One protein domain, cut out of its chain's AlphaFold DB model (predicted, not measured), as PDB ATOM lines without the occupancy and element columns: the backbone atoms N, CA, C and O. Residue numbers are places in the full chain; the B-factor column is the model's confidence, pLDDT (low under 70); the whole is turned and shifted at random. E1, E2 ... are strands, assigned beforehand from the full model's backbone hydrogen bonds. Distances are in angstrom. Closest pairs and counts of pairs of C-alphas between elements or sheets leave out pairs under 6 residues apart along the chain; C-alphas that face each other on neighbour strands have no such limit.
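This is residues 314 to 441 of the 445 residues of an uncharacterized protein of Corynespora cassiicola Philippines (UniProt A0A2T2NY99). A long, twisted sheet of eight strands makes a wall, and two small sheets, each only partly face to face with it, cover parts of one face: E2 and E6 toward the E3 end, and E8, E13 and E12 toward the E9 end. The large sheet runs E3, E4, E5, E7, E1, E11, E10, E9, and the three sheets are antiparallel throughout. The printed part has 128 residues, of which 66 lie in thirteen named strands, E1 to E13 in order along the chain; there is no named helix, and the class is all strand. The whole is compact, with a radius of gyration of the C-alphas of 13.9 A and spans of 37 by 31 by 27 A.

In the large sheet E1, residues 314 to 319, is the antiparallel neighbour of E11, residues 417 to 422, with N 316 and O 420 2.8 A apart, and of E7, residues 382 to 386, with N 315 and O 384 2.8 A apart. Beyond E7 come E5, residues 349 to 352, where N 351 and O 383 are 2.8 A apart, then E4, residues 339 to 344, and the edge strand E3, residues 330 to 336. E3, E4 and E5 form a meander, each strand the antiparallel neighbour of the one before. E9, residues 399 to 401, E10, residues 410 to 413, and E11 form another; E9 is the other edge strand. From edge to edge the strands' lines turn by 123 degrees. The domain is a stack of sheets, three sheets face to face in turn. E2, residues 324 to 327, and E6, residues 368 to 371, are antiparallel neighbours, with N 325 and O 370 2.9 A apart; their sheet and the large one have facing parts 8.6 A centre to centre. In the third sheet E13, residues 435 to 440, is the inner strand between E8, residues 391 to 394, and E12, residues 426 to 432; N 392 and O 438 are 2.8 A apart, and N 429 and O 437 are 2.9 A apart. Its facing part is 10.0 A from that of the large sheet.

E1 begins at C-alpha 314 (31.631, 27.058, 1.319). E3 spans 17.1 A, E12 17.8 A, and E4 and E13 16.5 A each. E13 ends at C-alpha 440 (40.347, 26.679, -2.407).

The C-alphas farthest apart, those of Asn 337 and Thr 432, are 39.0 A apart. The printed part has no cut. The one long link, E5 to E6, has 15 residues; its residues 357 to 358 pair with 370 to 371 of E6. Residue 364 and residues 403 to 407 have pLDDT under 70.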
ATOM      1  N   HIS A 314      32.536  26.842   0.205       95.25
ATOM      2  CA  HIS A 314      31.631  27.058   1.319       95.25
ATOM      3  C   HIS A 314      31.833  25.947   2.342       95.25
ATOM      4  O   HIS A 314      31.809  24.764   2.004       95.25
ATOM      5  N   VAL A 315      32.002  26.342   3.596       96.75
ATOM      6  CA  VAL A 315      32.103  25.456   4.751       96.75
ATOM      7  C   VAL A 315      30.902  25.735   5.641       96.75
ATOM      8  O   VAL A 315      30.854  26.739   6.349       96.75
ATOM      9  N   GLN A 316      29.896  24.873   5.560       97.31
ATOM     10  CA  GLN A 316      28.675  24.963   6.352       97.31
ATOM     11  C   GLN A 316      28.870  24.251   7.686       97.31
ATOM     12  O   GLN A 316      29.272  23.090   7.718       97.31
ATOM     13  N   ILE A 317      28.582  24.942   8.781       97.38
ATOM     14  CA  ILE A 317      28.819  24.485  10.148       97.38
ATOM     15  C   ILE A 317      27.471  24.270  10.832       97.38
ATOM     16  O   ILE A 317      26.660  25.192  10.933       97.38
ATOM     17  N   PHE A 318      27.264  23.062  11.346       97.12
ATOM     18  CA  PHE A 318      26.076  22.645  12.081       97.12
ATOM     19  C   PHE A 318      26.486  22.278  13.509       97.12
ATOM     20  O   PHE A 318      27.027  21.197  13.767       97.12
ATOM     21  N   LEU A 319      26.281  23.207  14.446       97.00
ATOM     22  CA  LEU A 319      26.703  23.042  15.835       97.00
ATOM     23  C   LEU A 319      25.911  21.935  16.532       97.00
ATOM     24  O   LEU A 319      24.678  21.912  16.512       97.00
ATOM     25  N   LYS A 320      26.631  21.037  17.207       94.94
ATOM     26  CA  LYS A 320      26.033  20.066  18.126       94.94
ATOM     27  C   LYS A 320      25.509  20.800  19.368       94.94
ATOM     28  O   LYS A 320      25.975  21.887  19.710       94.94
ATOM     29  N   LYS A 321      24.549  20.187  20.059       92.88
ATOM     30  CA  LYS A 321      23.894  20.769  21.237       92.88
ATOM     31  C   LYS A 321      24.898  21.283  22.274       92.88
ATOM     32  O   LYS A 321      25.795  20.539  22.673       92.88
ATOM     33  N   GLU A 322      24.695  22.524  22.726       91.44
ATOM     34  CA  GLU A 322      25.510  23.189  23.760       91.44
ATOM     35  C   GLU A 322      27.008  23.271  23.400       91.44
ATOM     36  O   GLU A 322      27.877  23.298  24.276       91.44
ATOM     37  N   LYS A 323      27.336  23.277  22.102       95.44
ATOM     38  CA  LYS A 323      28.700  23.485  21.609       95.44
ATOM     39  C   LYS A 323      28.849  24.862  20.980       95.44
ATOM     40  O   LYS A 323      27.888  25.450  20.483       95.44
ATOM     41  N   GLY A 324      30.087  25.341  21.019       95.12
ATOM     42  CA  GLY A 324      30.513  26.544  20.330       95.12
ATOM     43  C   GLY A 324      31.546  26.231  19.258       95.12
ATOM     44  O   GLY A 324      32.174  25.171  19.289       95.12
ATOM     45  N   TYR A 325      31.704  27.168  18.333       96.25
ATOM     46  CA  TYR A 325      32.724  27.146  17.295       96.25
ATOM     47  C   TYR A 325      33.424  28.500  17.239       96.25
ATOM     48  O   TYR A 325      32.787  29.543  17.391       96.25
ATOM     49  N   GLU A 326      34.736  28.479  17.046       95.94
ATOM     50  CA  GLU A 326      35.587  29.666  17.103       95.94
ATOM     51  C   GLU A 326      36.062  30.051  15.700       95.94
ATOM     52  O   GLU A 326      36.498  29.215  14.906       95.94
ATOM     53  N   PHE A 327      35.934  31.337  15.381       96.00
ATOM     54  CA  PHE A 327      36.395  31.933  14.137       96.00
ATOM     55  C   PHE A 327      37.443  32.993  14.457       96.00
ATOM     56  O   PHE A 327      37.126  34.041  15.020       96.00
ATOM     57  N   ASP A 328      38.693  32.682  14.124       92.25
ATOM     58  CA  ASP A 328      39.860  33.489  14.469       92.25
ATOM     59  C   ASP A 328      40.168  34.577  13.432       92.25
ATOM     60  O   ASP A 328      39.747  34.538  12.272       92.25
ATOM     61  N   PHE A 329      41.004  35.519  13.857       90.62
ATOM     62  CA  PHE A 329      41.564  36.617  13.080       90.62
ATOM     63  C   PHE A 329      40.527  37.593  12.545       90.62
ATOM     64  O   PHE A 329      40.713  38.151  11.461       90.62
ATOM     65  N   VAL A 330      39.431  37.807  13.272       94.62
ATOM     66  CA  VAL A 330      38.327  38.653  12.825       94.62
ATOM     67  C   VAL A 330      38.723  40.119  12.871       94.62
ATOM     68  O   VAL A 330      38.943  40.707  13.921       94.62
ATOM     69  N   ARG A 331      38.752  40.747  11.698       93.00
ATOM     70  CA  ARG A 331      39.058  42.168  11.548       93.00
ATOM     71  C   ARG A 331      37.810  43.040  11.619       93.00
ATOM     72  O   ARG A 331      37.884  44.179  12.076       93.00
ATOM     73  N   SER A 332      36.681  42.552  11.116       94.50
ATOM     74  CA  SER A 332      35.421  43.294  11.141       94.50
ATOM     75  C   SER A 332      34.232  42.395  11.443       94.50
ATOM     76  O   SER A 332      34.204  41.221  11.079       94.50
ATOM     77  N   ARG A 333      33.238  42.985  12.111       96.06
ATOM     78  CA  ARG A 333      31.952  42.380  12.455       96.06
ATOM     79  C   ARG A 333      30.851  43.355  12.061       96.06
ATOM     80  O   ARG A 333      30.853  44.498  12.511       96.06
ATOM     81  N   GLU A 334      29.926  42.896  11.239       96.56
ATOM     82  CA  GLU A 334      28.717  43.612  10.857       96.56
ATOM     83  C   GLU A 334      27.509  42.789  11.298       96.56
ATOM     84  O   GLU A 334      27.483  41.572  11.137       96.56
ATOM     85  N   GLU A 335      26.511  43.451  11.872       95.50
ATOM     86  CA  GLU A 335      25.280  42.812  12.321       95.50
ATOM     87  C   GLU A 335      24.095  43.487  11.640       95.50
ATOM     88  O   GLU A 335      23.944  44.709  11.701       95.50
ATOM     89  N   LYS A 336      23.263  42.693  10.965       93.62
ATOM     90  CA  LYS A 336      22.077  43.180  10.257       93.62
ATOM     91  C   LYS A 336      21.013  42.098  10.274       93.62
ATOM     92  O   LYS A 336      21.289  40.948   9.954       93.62
ATOM     93  N   ASN A 337      19.793  42.476  10.651       90.06
ATOM     94  CA  ASN A 337      18.654  41.560  10.747       90.06
ATOM     95  C   ASN A 337      18.956  40.312  11.596       90.06
ATOM     96  O   ASN A 337      18.549  39.218  11.242       90.06
ATOM     97  N   LYS A 338      19.690  40.477  12.710       90.50
ATOM     98  CA  LYS A 338      20.154  39.393  13.603       90.50
ATOM     99  C   LYS A 338      21.127  38.384  12.977       90.50
ATOM    100  O   LYS A 338      21.590  37.498  13.681       90.50
ATOM    101  N   MET A 339      21.478  38.530  11.704       93.50
ATOM    102  CA  MET A 339      22.604  37.821  11.108       93.50
ATOM    103  C   MET A 339      23.894  38.582  11.394       93.50
ATOM    104  O   MET A 339      23.918  39.820  11.406       93.50
ATOM    105  N   VAL A 340      24.983  37.840  11.576       96.12
ATOM    106  CA  VAL A 340      26.314  38.414  11.797       96.12
ATOM    107  C   VAL A 340      27.232  38.023  10.650       96.12
ATOM    108  O   VAL A 340      27.419  36.844  10.365       96.12
ATOM    109  N   LYS A 341      27.836  39.023  10.009       97.25
ATOM    110  CA  LYS A 341      28.907  38.861   9.027       97.25
ATOM    111  C   LYS A 341      30.228  39.223   9.695       97.25
ATOM    112  O   LYS A 341      30.428  40.360  10.119       97.25
ATOM    113  N   ALA A 342      31.135  38.263   9.784       96.81
ATOM    114  CA  ALA A 342      32.484  38.453  10.294       96.81
ATOM    115  C   ALA A 342      33.494  38.274   9.159       96.81
ATOM    116  O   ALA A 342      33.388  37.326   8.384       96.81
ATOM    117  N   ILE A 343      34.478  39.164   9.048       95.69
ATOM    118  CA  ILE A 343      35.524  39.080   8.021       95.69
ATOM    119  C   ILE A 343      36.876  38.986   8.716       95.69
ATOM    120  O   ILE A 343      37.235  39.844   9.524       95.69
ATOM    121  N   SER A 344      37.629  37.940   8.390       94.56
ATOM    122  CA  SER A 344      38.987  37.748   8.895       94.56
ATOM    123  C   SER A 344      39.994  38.695   8.230       94.56
ATOM    124  O   SER A 344      39.757  39.239   7.150       94.56
ATOM    125  N   CYS A 345      41.177  38.854   8.825       87.88
ATOM    126  CA  CYS A 345      42.280  39.614   8.234       87.88
ATOM    127  C   CYS A 345      42.793  39.014   6.910       87.88
ATOM    128  O   CYS A 345      43.438  39.720   6.136       87.88
ATOM    129  N   LEU A 346      42.462  37.746   6.634       83.12
ATOM    130  CA  LEU A 346      42.785  37.033   5.398       83.12
ATOM    131  C   LEU A 346      41.698  37.178   4.321       83.12
ATOM    132  O   LEU A 346      41.853  36.638   3.236       83.12
ATOM    133  N   GLY A 347      40.591  37.875   4.597       87.88
ATOM    134  CA  GLY A 347      39.479  38.022   3.650       87.88
ATOM    135  C   GLY A 347      38.505  36.836   3.613       87.88
ATOM    136  O   GLY A 347      37.542  36.867   2.851       87.88
ATOM    137  N   ILE A 348      38.700  35.816   4.458       94.31
ATOM    138  CA  ILE A 348      37.711  34.750   4.686       94.31
ATOM    139  C   ILE A 348      36.526  35.347   5.441       94.31
ATOM    140  O   ILE A 348      36.724  36.054   6.434       94.31
ATOM    141  N   THR A 349      35.314  35.051   4.979       97.19
ATOM    142  CA  THR A 349      34.072  35.596   5.538       97.19
ATOM    143  C   THR A 349      33.287  34.501   6.245       97.19
ATOM    144  O   THR A 349      33.116  33.426   5.689       97.19
ATOM    145  N   MET A 350      32.769  34.769   7.439       97.88
ATOM    146  CA  MET A 350      31.798  33.919   8.127       97.88
ATOM    147  C   MET A 350      30.453  34.641   8.201       97.88
ATOM    148  O   MET A 350      30.390  35.796   8.622       97.88
ATOM    149  N   ILE A 351      29.384  33.958   7.802       97.31
ATOM    150  CA  ILE A 351      27.999  34.419   7.922       97.31
ATOM    151  C   ILE A 351      27.306  33.524   8.944       97.31
ATOM    152  O   ILE A 351      27.295  32.306   8.783       97.31
ATOM    153  N   VAL A 352      26.764  34.125   9.997       96.88
ATOM    154  CA  VAL A 352      26.112  33.440  11.116       96.88
ATOM    155  C   VAL A 352      24.599  33.628  11.024       96.88
ATOM    156  O   VAL A 352      24.131  34.747  10.799       96.88
ATOM    157  N   GLU A 353      23.858  32.533  11.197       95.50
ATOM    158  CA  GLU A 353      22.394  32.500  11.105       95.50
ATOM    159  C   GLU A 353      21.711  33.190  12.298       95.50
ATOM    160  O   GLU A 353      22.261  33.269  13.395       95.50
ATOM    161  N   GLU A 354      20.471  33.656  12.106       92.62
ATOM    162  CA  GLU A 354      19.736  34.483  13.084       92.62
ATOM    163  C   GLU A 354      19.489  33.812  14.447       92.62
ATOM    164  O   GLU A 354      19.229  34.494  15.439       92.62
ATOM    165  N   SER A 355      19.508  32.478  14.501       89.12
ATOM    166  CA  SER A 355      19.239  31.693  15.711       89.12
ATOM    167  C   SER A 355      20.491  31.348  16.520       89.12
ATOM    168  O   SER A 355      20.406  30.533  17.438       89.12
ATOM    169  N   VAL A 356      21.651  31.892  16.152       94.06
ATOM    170  CA  VAL A 356      22.944  31.553  16.751       94.06
ATOM    171  C   VAL A 356      23.488  32.748  17.521       94.06
ATOM    172  O   VAL A 356      23.600  33.857  16.997       94.06
ATOM    173  N   ASP A 357      23.855  32.508  18.774       95.19
ATOM    174  CA  ASP A 357      24.455  33.519  19.630       95.19
ATOM    175  C   ASP A 357      25.902  33.765  19.195       95.19
ATOM    176  O   ASP A 357      26.650  32.831  18.895       95.19
ATOM    177  N   THR A 358      26.317  35.032  19.164       96.38
ATOM    178  CA  THR A 358      27.685  35.420  18.791       96.38
ATOM    179  C   THR A 358      28.334  36.240  19.890       96.38
ATOM    180  O   THR A 358      27.735  37.173  20.429       96.38
ATOM    181  N   SER A 359      29.583  35.919  20.217       94.94
ATOM    182  CA  SER A 359      30.388  36.747  21.109       94.94
ATOM    183  C   SER A 359      30.832  38.039  20.402       94.94
ATOM    184  O   SER A 359      30.913  38.089  19.167       94.94
ATOM    185  N   PRO A 360      31.188  39.099  21.153       93.31
ATOM    186  CA  PRO A 360      32.020  40.163  20.599       93.31
ATOM    187  C   PRO A 360      33.383  39.606  20.148       93.31
ATOM    188  O   PRO A 360      33.801  38.531  20.591       93.31
ATOM    189  N   ILE A 361      34.083  40.360  19.292       89.94
ATOM    190  CA  ILE A 361      35.490  40.090  18.959       89.94
ATOM    191  C   ILE A 361      36.304  40.240  20.247       89.94
ATOM    192  O   ILE A 361      36.238  41.285  20.898       89.94
ATOM    193  N   SER A 362      37.031  39.197  20.641       85.75
ATOM    194  CA  SER A 362      37.818  39.208  21.877       85.75
ATOM    195  C   SER A 362      39.004  38.243  21.830       85.75
ATOM    196  O   SER A 362      39.103  37.388  20.952       85.75
ATOM    197  N   GLY A 363      39.912  38.376  22.801       80.75
ATOM    198  CA  GLY A 363      41.081  37.510  22.937       80.75
ATOM    199  C   GLY A 363      42.228  37.849  21.980       80.75
ATOM    200  O   GLY A 363      42.166  38.790  21.198       80.75
ATOM    201  N   ARG A 364      43.313  37.069  22.067       62.84
ATOM    202  CA  ARG A 364      44.590  37.336  21.373       62.84
ATOM    203  C   ARG A 364      44.522  37.170  19.853       62.84
ATOM    204  O   ARG A 364      45.364  37.710  19.141       62.84
ATOM    205  N   LEU A 365      43.580  36.372  19.360       77.19
ATOM    206  CA  LEU A 365      43.430  36.096  17.932       77.19
ATOM    207  C   LEU A 365      42.268  36.874  17.315       77.19
ATOM    208  O   LEU A 365      41.900  36.550  16.196       77.19
ATOM    209  N   ASP A 366      41.704  37.872  18.003       88.38
ATOM    210  CA  ASP A 366      40.495  38.575  17.559       88.38
ATOM    211  C   ASP A 366      39.386  37.576  17.183       88.38
ATOM    212  O   ASP A 366      38.897  37.529  16.055       88.38
ATOM    213  N   THR A 367      39.039  36.704  18.125       92.19
ATOM    214  CA  THR A 367      38.152  35.566  17.882       92.19
ATOM    215  C   THR A 367      36.695  35.975  18.079       92.19
ATOM    216  O   THR A 367      36.349  36.676  19.035       92.19
ATOM    217  N   ILE A 368      35.823  35.496  17.190       96.38
ATOM    218  CA  ILE A 368      34.379  35.425  17.431       96.38
ATOM    219  C   ILE A 368      34.014  33.977  17.705       96.38
ATOM    220  O   ILE A 368      34.327  33.084  16.922       96.38
ATOM    221  N   ARG A 369      33.297  33.762  18.799       96.38
ATOM    222  CA  ARG A 369      32.718  32.474  19.144       96.38
ATOM    223  C   ARG A 369      31.232  32.484  18.823       96.38
ATOM    224  O   ARG A 369      30.520  33.409  19.214       96.38
ATOM    225  N   ILE A 370      30.782  31.459  18.111       96.81
ATOM    226  CA  ILE A 370      29.369  31.222  17.827       96.81
ATOM    227  C   ILE A 370      28.873  30.058  18.675       96.81
ATOM    228  O   ILE A 370      29.574  29.057  18.813       96.81
ATOM    229  N   GLU A 371      27.685  30.181  19.252       95.81
ATOM    230  CA  GLU A 371      27.072  29.150  20.087       95.81
ATOM    231  C   GLU A 371      25.611  28.967  19.688       95.81
ATOM    232  O   GLU A 371      24.893  29.928  19.424       95.81
ATOM    233  N   ASN A 372      25.150  27.717  19.651       91.94
ATOM    234  CA  ASN A 372      23.741  27.415  19.423       91.94
ATOM    235  C   ASN A 372      23.207  26.595  20.606       91.94
ATOM    236  O   ASN A 372      23.280  25.360  20.587       91.94
ATOM    237  N   PRO A 373      22.678  27.253  21.658       87.94
ATOM    238  CA  PRO A 373      22.198  26.569  22.861       87.94
ATOM    239  C   PRO A 373      21.077  25.563  22.575       87.94
ATOM    240  O   PRO A 373      20.938  24.565  23.281       87.94
ATOM    241  N   GLN A 374      20.287  25.816  21.528       87.06
ATOM    242  CA  GLN A 374      19.185  24.958  21.085       87.06
ATOM    243  C   GLN A 374      19.576  24.070  19.891       87.06
ATOM    244  O   GLN A 374      18.716  23.409  19.313       87.06
ATOM    245  N   GLY A 375      20.861  24.043  19.525       79.62
ATOM    246  CA  GLY A 375      21.358  23.364  18.337       79.62
ATOM    247  C   GLY A 375      21.079  21.867  18.373       79.62
ATOM    248  O   GLY A 375      21.444  21.163  19.315       79.62
ATOM    249  N   SER A 376      20.441  21.370  17.319       83.31
ATOM    250  CA  SER A 376      20.170  19.946  17.128       83.31
ATOM    251  C   SER A 376      21.342  19.201  16.471       83.31
ATOM    252  O   SER A 376      21.384  17.972  16.497       83.31
ATOM    253  N   GLY A 377      22.302  19.935  15.892       86.19
ATOM    254  CA  GLY A 377      23.302  19.406  14.961       86.19
ATOM    255  C   GLY A 377      22.810  19.289  13.514       86.19
ATOM    256  O   GLY A 377      23.593  18.878  12.665       86.19
ATOM    257  N   TYR A 378      21.553  19.649  13.231       88.44
ATOM    258  CA  TYR A 378      20.949  19.593  11.891       88.44
ATOM    259  C   TYR A 378      20.580  20.969  11.331       88.44
ATOM    260  O   TYR A 378      20.364  21.104  10.129       88.44
ATOM    261  N   ASP A 379      20.545  21.991  12.186       91.62
ATOM    262  CA  ASP A 379      20.262  23.366  11.790       91.62
ATOM    263  C   ASP A 379      21.565  24.092  11.444       91.62
ATOM    264  O   ASP A 379      22.540  24.058  12.208       91.62
ATOM    265  N   LEU A 380      21.584  24.737  10.275       94.25
ATOM    266  CA  LEU A 380      22.737  25.511   9.829       94.25
ATOM    267  C   LEU A 380      23.019  26.599  10.862       94.25
ATOM    268  O   LEU A 380      22.126  27.347  11.248       94.25
ATOM    269  N   SER A 381      24.258  26.650  11.343       96.38
ATOM    270  CA  SER A 381      24.667  27.620  12.356       96.38
ATOM    271  C   SER A 381      25.486  28.753  11.742       96.38
ATOM    272  O   SER A 381      25.273  29.923  12.055       96.38
ATOM    273  N   ALA A 382      26.410  28.418  10.841       97.44
ATOM    274  CA  ALA A 382      27.180  29.403  10.097       97.44
ATOM    275  C   ALA A 382      27.679  28.844   8.763       97.44
ATOM    276  O   ALA A 382      27.808  27.632   8.589       97.44
ATOM    277  N   THR A 383      28.018  29.740   7.840       97.69
ATOM    278  CA  THR A 383      28.743  29.423   6.608       97.69
ATOM    279  C   THR A 383      30.034  30.226   6.559       97.69
ATOM    280  O   THR A 383      30.003  31.456   6.593       97.69
ATOM    281  N   VAL A 384      31.170  29.541   6.449       97.31
ATOM    282  CA  VAL A 384      32.473  30.152   6.168       97.31
ATOM    283  C   VAL A 384      32.736  30.082   4.663       97.31
ATOM    284  O   VAL A 384      32.639  29.021   4.054       97.31
ATOM    285  N   ILE A 385      33.060  31.220   4.061       96.69
ATOM    286  CA  ILE A 385      33.312  31.402   2.632       96.69
ATOM    287  C   ILE A 385      34.810  31.637   2.445       96.69
ATOM    288  O   ILE A 385      35.359  32.626   2.940       96.69
ATOM    289  N   ILE A 386      35.463  30.718   1.732       94.94
ATOM    290  CA  ILE A 386      36.898  30.731   1.443       94.94
ATOM    291  C   ILE A 386      37.093  31.204  -0.005       94.94
ATOM    292  O   ILE A 386      36.730  30.464  -0.929       94.94
ATOM    293  N   PRO A 387      37.677  32.392  -0.238       92.00
ATOM    294  CA  PRO A 387      37.940  32.870  -1.593       92.00
ATOM    295  C   PRO A 387      39.036  32.048  -2.303       92.00
ATOM    296  O   PRO A 387      39.825  31.367  -1.637       92.00
ATOM    297  N   PRO A 388      39.146  32.124  -3.643       89.62
ATOM    298  CA  PRO A 388      40.191  31.431  -4.395       89.62
ATOM    299  C   PRO A 388      41.607  31.807  -3.949       89.62
ATOM    300  O   PRO A 388      41.917  32.987  -3.787       89.62
ATOM    301  N   GLY A 389      42.478  30.806  -3.789       84.00
ATOM    302  CA  GLY A 389      43.862  30.999  -3.336       84.00
ATOM    303  C   GLY A 389      44.033  31.094  -1.817       84.00
ATOM    304  O   GLY A 389      45.160  31.219  -1.345       84.00
ATOM    305  N   TYR A 390      42.948  30.995  -1.046       88.75
ATOM    306  CA  TYR A 390      42.994  30.968   0.415       88.75
ATOM    307  C   TYR A 390      42.755  29.560   0.961       88.75
ATOM    308  O   TYR A 390      42.240  28.667   0.279       88.75
ATOM    309  N   CYS A 391      43.129  29.363   2.224       91.56
ATOM    310  CA  CYS A 391      42.891  28.120   2.939       91.56
ATOM    311  C   CYS A 391      42.246  28.364   4.303       91.56
ATOM    312  O   CYS A 391      42.449  29.401   4.933       91.56
ATOM    313  N   TYR A 392      41.487  27.378   4.765       93.56
ATOM    314  CA  TYR A 392      40.834  27.378   6.063       93.56
ATOM    315  C   TYR A 392      41.196  26.103   6.813       93.56
ATOM    316  O   TYR A 392      41.052  25.000   6.288       93.56
ATOM    317  N   SER A 393      41.730  26.252   8.024       92.31
ATOM    318  CA  SER A 393      42.135  25.122   8.860       92.31
ATOM    319  C   SER A 393      41.124  24.877   9.962       92.31
ATOM    320  O   SER A 393      40.661  25.814  10.603       92.31
ATOM    321  N   MET A 394      40.854  23.605  10.213       91.88
ATOM    322  CA  MET A 394      39.990  23.128  11.280       91.88
ATOM    323  C   MET A 394      40.739  22.102  12.120       91.88
ATOM    324  O   MET A 394      41.573  21.358  11.598       91.88
ATOM    325  N   TYR A 395      40.422  22.054  13.407       90.44
ATOM    326  CA  TYR A 395      41.044  21.158  14.377       90.44
ATOM    327  C   TYR A 395      40.048  20.109  14.872       90.44
ATOM    328  O   TYR A 395      38.844  20.214  14.633       90.44
ATOM    329  N   ASP A 396      40.579  19.089  15.543       92.81
ATOM    330  CA  ASP A 396      39.819  18.005  16.162       92.81
ATOM    331  C   ASP A 396      38.856  17.282  15.207       92.81
ATOM    332  O   ASP A 396      37.763  16.870  15.592       92.81
ATOM    333  N   VAL A 397      39.241  17.099  13.943       93.00
ATOM    334  CA  VAL A 397      38.444  16.311  13.000       93.00
ATOM    335  C   VAL A 397      38.532  14.830  13.366       93.00
ATOM    336  O   VAL A 397      39.603  14.225  13.340       93.00
ATOM    337  N   ILE A 398      37.379  14.252  13.698       93.81
ATOM    338  CA  ILE A 398      37.201  12.853  14.100       93.81
ATOM    339  C   ILE A 398      37.079  11.961  12.865       93.81
ATOM    340  O   ILE A 398      37.676  10.885  12.810       93.81
ATOM    341  N   SER A 399      36.296  12.388  11.873       91.44
ATOM    342  CA  SER A 399      36.072  11.602  10.661       91.44
ATOM    343  C   SER A 399      35.789  12.465   9.442       91.44
ATOM    344  O   SER A 399      35.227  13.551   9.562       91.44
ATOM    345  N   VAL A 400      36.140  11.929   8.274       91.06
ATOM    346  CA  VAL A 400      35.854  12.494   6.952       91.06
ATOM    347  C   VAL A 400      34.993  11.491   6.195       91.06
ATOM    348  O   VAL A 400      35.395  10.339   6.017       91.06
ATOM    349  N   ILE A 401      33.805  11.911   5.773       88.44
ATOM    350  CA  ILE A 401      32.827  11.103   5.049       88.44
ATOM    351  C   ILE A 401      32.617  11.742   3.674       88.44
ATOM    352  O   ILE A 401      32.144  12.866   3.541       88.44
ATOM    353  N   GLY A 402      32.993  11.007   2.631       77.69
ATOM    354  CA  GLY A 402      32.968  11.483   1.248       77.69
ATOM    355  C   GLY A 402      34.277  11.162   0.534       77.69
ATOM    356  O   GLY A 402      35.313  10.965   1.167       77.69
ATOM    357  N   LYS A 403      34.233  11.048  -0.795       61.09
ATOM    358  CA  LYS A 403      35.446  10.912  -1.613       61.09
ATOM    359  C   LYS A 403      35.879  12.307  -2.048       61.09
ATOM    360  O   LYS A 403      35.064  13.013  -2.630       61.09
ATOM    361  N   SER A 404      37.147  12.661  -1.827       56.62
ATOM    362  CA  SER A 404      37.716  13.967  -2.206       56.62
ATOM    363  C   SER A 404      37.725  14.246  -3.712       56.62
ATOM    364  O   SER A 404      38.059  15.346  -4.121       56.62
ATOM    365  N   GLU A 405      37.379  13.256  -4.537       54.19
ATOM    366  CA  GLU A 405      37.450  13.322  -6.001       54.19
ATOM    367  C   GLU A 405      36.087  13.556  -6.681       54.19
ATOM    368  O   GLU A 405      36.012  13.547  -7.907       54.19
ATOM    369  N   ALA A 406      34.994  13.723  -5.925       50.31
ATOM    370  CA  ALA A 406      33.668  13.951  -6.499       50.31
ATOM    371  C   ALA A 406      33.226  15.409  -6.324       50.31
ATOM    372  O   ALA A 406      33.317  15.948  -5.225       50.31
ATOM    373  N   GLU A 407      32.688  16.009  -7.393       59.06
ATOM    374  CA  GLU A 407      31.918  17.258  -7.346       59.06
ATOM    375  C   GLU A 407      30.754  17.083  -6.355       59.06
ATOM    376  O   GLU A 407      29.717  16.495  -6.668       59.06
ATOM    377  N   GLY A 408      30.959  17.502  -5.110       76.81
ATOM    378  CA  GLY A 408      30.029  17.220  -4.031       76.81
ATOM    379  C   GLY A 408      30.488  17.784  -2.696       76.81
ATOM    380  O   GLY A 408      31.617  18.248  -2.528       76.81
ATOM    381  N   TRP A 409      29.565  17.755  -1.741       89.38
ATOM    382  CA  TRP A 409      29.847  18.155  -0.374       89.38
ATOM    383  C   TRP A 409      30.573  17.024   0.356       89.38
ATOM    384  O   TRP A 409      30.095  15.888   0.358       89.38
ATOM    385  N   ILE A 410      31.714  17.329   0.972       93.38
ATOM    386  CA  ILE A 410      32.379  16.425   1.915       93.38
ATOM    387  C   ILE A 410      31.881  16.739   3.312       93.38
ATOM    388  O   ILE A 410      31.800  17.900   3.702       93.38
ATOM    389  N   GLU A 411      31.578  15.693   4.065       94.69
ATOM    390  CA  GLU A 411      31.136  15.783   5.444       94.69
ATOM    391  C   GLU A 411      32.315  15.504   6.384       94.69
ATOM    392  O   GLU A 411      33.061  14.536   6.232       94.69
ATOM    393  N   LEU A 412      32.494  16.379   7.363       94.75
ATOM    394  CA  LEU A 412      33.514  16.319   8.395       94.75
ATOM    395  C   LEU A 412      32.813  16.293   9.753       94.75
ATOM    396  O   LEU A 412      31.921  17.099  10.018       94.75
ATOM    397  N   GLU A 413      33.242  15.399  10.637       95.38
ATOM    398  CA  GLU A 413      32.765  15.364  12.020       95.38
ATOM    399  C   GLU A 413      33.846  15.887  12.967       95.38
ATOM    400  O   GLU A 413      34.976  15.400  12.944       95.38
ATOM    401  N   THR A 414      33.488  16.819  13.851       95.81
ATOM    402  CA  THR A 414      34.309  17.238  15.001       95.81
ATOM    403  C   THR A 414      33.545  16.989  16.313       95.81
ATOM    404  O   THR A 414      32.338  16.706  16.289       95.81
ATOM    405  N   PRO A 415      34.177  17.107  17.500       95.25
ATOM    406  CA  PRO A 415      33.453  17.066  18.771       95.25
ATOM    407  C   PRO A 415      32.372  18.149  18.895       95.25
ATOM    408  O   PRO A 415      31.426  17.987  19.668       95.25
ATOM    409  N   GLN A 416      32.523  19.253  18.160       96.31
ATOM    410  CA  GLN A 416      31.709  20.460  18.286       96.31
ATOM    411  C   GLN A 416      30.616  20.554  17.214       96.31
ATOM    412  O   GLN A 416      29.539  21.074  17.499       96.31
ATOM    413  N   ALA A 417      30.859  20.048  16.002       96.88
ATOM    414  CA  ALA A 417      29.987  20.295  14.859       96.88
ATOM    415  C   ALA A 417      30.018  19.170  13.813       96.88
ATOM    416  O   ALA A 417      30.963  18.379  13.747       96.88
ATOM    417  N   TRP A 418      28.978  19.145  12.982       96.62
ATOM    418  CA  TRP A 418      29.017  18.559  11.644       96.62
ATOM    419  C   TRP A 418      29.351  19.659  10.647       96.62
ATOM    420  O   TRP A 418      28.798  20.756  10.728       96.62
ATOM    421  N   ILE A 419      30.292  19.398   9.747       96.44
ATOM    422  CA  ILE A 419      30.818  20.410   8.838       96.44
ATOM    423  C   ILE A 419      30.767  19.882   7.415       96.44
ATOM    424  O   ILE A 419      31.282  18.807   7.134       96.44
ATOM    425  N   PHE A 420      30.165  20.649   6.516       95.56
ATOM    426  CA  PHE A 420      30.038  20.290   5.111       95.56
ATOM    427  C   PHE A 420      30.861  21.259   4.271       95.56
ATOM    428  O   PHE A 420      30.698  22.470   4.389       95.56
ATOM    429  N   VAL A 421      31.740  20.734   3.422       95.19
ATOM    430  CA  VAL A 421      32.631  21.517   2.553       95.19
ATOM    431  C   VAL A 421      32.225  21.310   1.102       95.19
ATOM    432  O   VAL A 421      32.139  20.166   0.667       95.19
ATOM    433  N   GLY A 422      31.971  22.378   0.345       93.75
ATOM    434  CA  GLY A 422      31.497  22.257  -1.034       93.75
ATOM    435  C   GLY A 422      31.468  23.562  -1.835       93.75
ATOM    436  O   GLY A 422      32.135  24.540  -1.493       93.75
ATOM    437  N   ASN A 423      30.652  23.559  -2.896       89.88
ATOM    438  CA  ASN A 423      30.434  24.637  -3.873       89.88
ATOM    439  C   ASN A 423      31.597  24.888  -4.857       89.88
ATOM    440  O   ASN A 423      31.427  24.665  -6.051       89.88
ATOM    441  N   GLY A 424      32.760  25.323  -4.370       87.75
ATOM    442  CA  GLY A 424      33.944  25.603  -5.192       87.75
ATOM    443  C   GLY A 424      34.839  24.379  -5.419       87.75
ATOM    444  O   GLY A 424      34.589  23.303  -4.877       87.75
ATOM    445  N   ALA A 425      35.915  24.550  -6.191       88.75
ATOM    446  CA  ALA A 425      36.974  23.547  -6.299       88.75
ATOM    447  C   ALA A 425      37.904  23.652  -5.081       88.75
ATOM    448  O   ALA A 425      38.411  24.729  -4.768       88.75
ATOM    449  N   TYR A 426      38.139  22.544  -4.382       91.25
ATOM    450  CA  TYR A 426      39.006  22.533  -3.208       91.25
ATOM    451  C   TYR A 426      39.808  21.248  -3.084       91.25
ATOM    452  O   TYR A 426      39.346  20.174  -3.461       91.25
ATOM    453  N   ASP A 427      40.974  21.384  -2.462       90.25
ATOM    454  CA  ASP A 427      41.778  20.272  -1.987       90.25
ATOM    455  C   ASP A 427      41.656  20.162  -0.465       90.25
ATOM    456  O   ASP A 427      41.666  21.161   0.265       90.25
ATOM    457  N   LEU A 428      41.572  18.926   0.026       90.12
ATOM    458  CA  LEU A 428      41.737  18.619   1.443       90.12
ATOM    459  C   LEU A 428      43.167  18.147   1.684       90.12
ATOM    460  O   LEU A 428      43.552  17.048   1.278       90.12
ATOM    461  N   LEU A 429      43.958  18.964   2.373       86.12
ATOM    462  CA  LEU A 429      45.308  18.577   2.767       86.12
ATOM    463  C   LEU A 429      45.254  17.555   3.922       86.12
ATOM    464  O   LEU A 429      44.371  17.642   4.781       86.12
ATOM    465  N   PRO A 430      46.185  16.580   3.955       74.38
ATOM    466  CA  PRO A 430      46.103  15.408   4.822       74.38
ATOM    467  C   PRO A 430      46.017  15.743   6.314       74.38
ATOM    468  O   PRO A 430      46.699  16.642   6.818       74.38
ATOM    469  N   ILE A 431      45.221  14.936   7.023       72.19
ATOM    470  CA  ILE A 431      44.984  15.053   8.463       72.19
ATOM    471  C   ILE A 431      46.306  14.879   9.205       72.19
ATOM    472  O   ILE A 431      46.861  13.783   9.249       72.19
ATOM    473  N   THR A 432      46.803  15.947   9.824       70.81
ATOM    474  CA  THR A 432      47.983  15.868  10.695       70.81
ATOM    475  C   THR A 432      47.544  16.230  12.109       70.81
ATOM    476  O   THR A 432      47.170  17.372  12.350       70.81
ATOM    477  N   HIS A 433      47.556  15.270  13.041       78.00
ATOM    478  CA  HIS A 433      47.105  15.468  14.433       78.00
ATOM    479  C   HIS A 433      45.657  15.989  14.564       78.00
ATOM    480  O   HIS A 433      45.396  16.919  15.317       78.00
ATOM    481  N   GLY A 434      44.711  15.440  13.791       81.19
ATOM    482  CA  GLY A 434      43.306  15.878  13.828       81.19
ATOM    483  C   GLY A 434      43.038  17.228  13.149       81.19
ATOM    484  O   GLY A 434      41.901  17.684  13.135       81.19
ATOM    485  N   ARG A 435      44.051  17.863  12.549       87.94
ATOM    486  CA  ARG A 435      43.881  19.085  11.757       87.94
ATOM    487  C   ARG A 435      43.625  18.762  10.289       87.94
ATOM    488  O   ARG A 435      44.427  18.046   9.692       87.94
ATOM    489  N   ILE A 436      42.594  19.366   9.701       91.44
ATOM    490  CA  ILE A 436      42.364  19.416   8.247       91.44
ATOM    491  C   ILE A 436      42.543  20.843   7.755       91.44
ATOM    492  O   ILE A 436      42.122  21.789   8.417       91.44
ATOM    493  N   THR A 437      43.131  20.988   6.570       91.44
ATOM    494  CA  THR A 437      43.168  22.263   5.854       91.44
ATOM    495  C   THR A 437      42.408  22.121   4.544       91.44
ATOM    496  O   THR A 437      42.743  21.270   3.722       91.44
ATOM    497  N   ILE A 438      41.403  22.972   4.364       93.81
ATOM    498  CA  ILE A 438      40.630  23.126   3.137       93.81
ATOM    499  C   ILE A 438      41.307  24.225   2.326       93.81
ATOM    500  O   ILE A 438      41.397  25.359   2.795       93.81
ATOM    501  N   GLN A 439      41.798  23.906   1.136       91.75
ATOM    502  CA  GLN A 439      42.424  24.872   0.239       91.75
ATOM    503  C   GLN A 439      41.518  25.099  -0.965       91.75
ATOM    504  O   GLN A 439      41.228  24.154  -1.691       91.75
ATOM    505  N   ASN A 440      41.081  26.338  -1.192       90.56
ATOM    506  CA  ASN A 440      40.347  26.679  -2.407       90.56
ATOM    507  C   ASN A 440      41.335  26.722  -3.582       90.56
ATOM    508  O   ASN A 440      42.150  27.649  -3.688       90.56
ATOM    509  N   VAL A 441      41.285  25.696  -4.436       88.00
ATOM    510  CA  VAL A 441      42.192  25.576  -5.574       88.00
ATOM    511  C   VAL A 441      41.685  26.426  -6.721       88.00
ATOM    512  O   VAL A 441      40.565  26.297  -7.209       88.00
TER     513      VAL A 441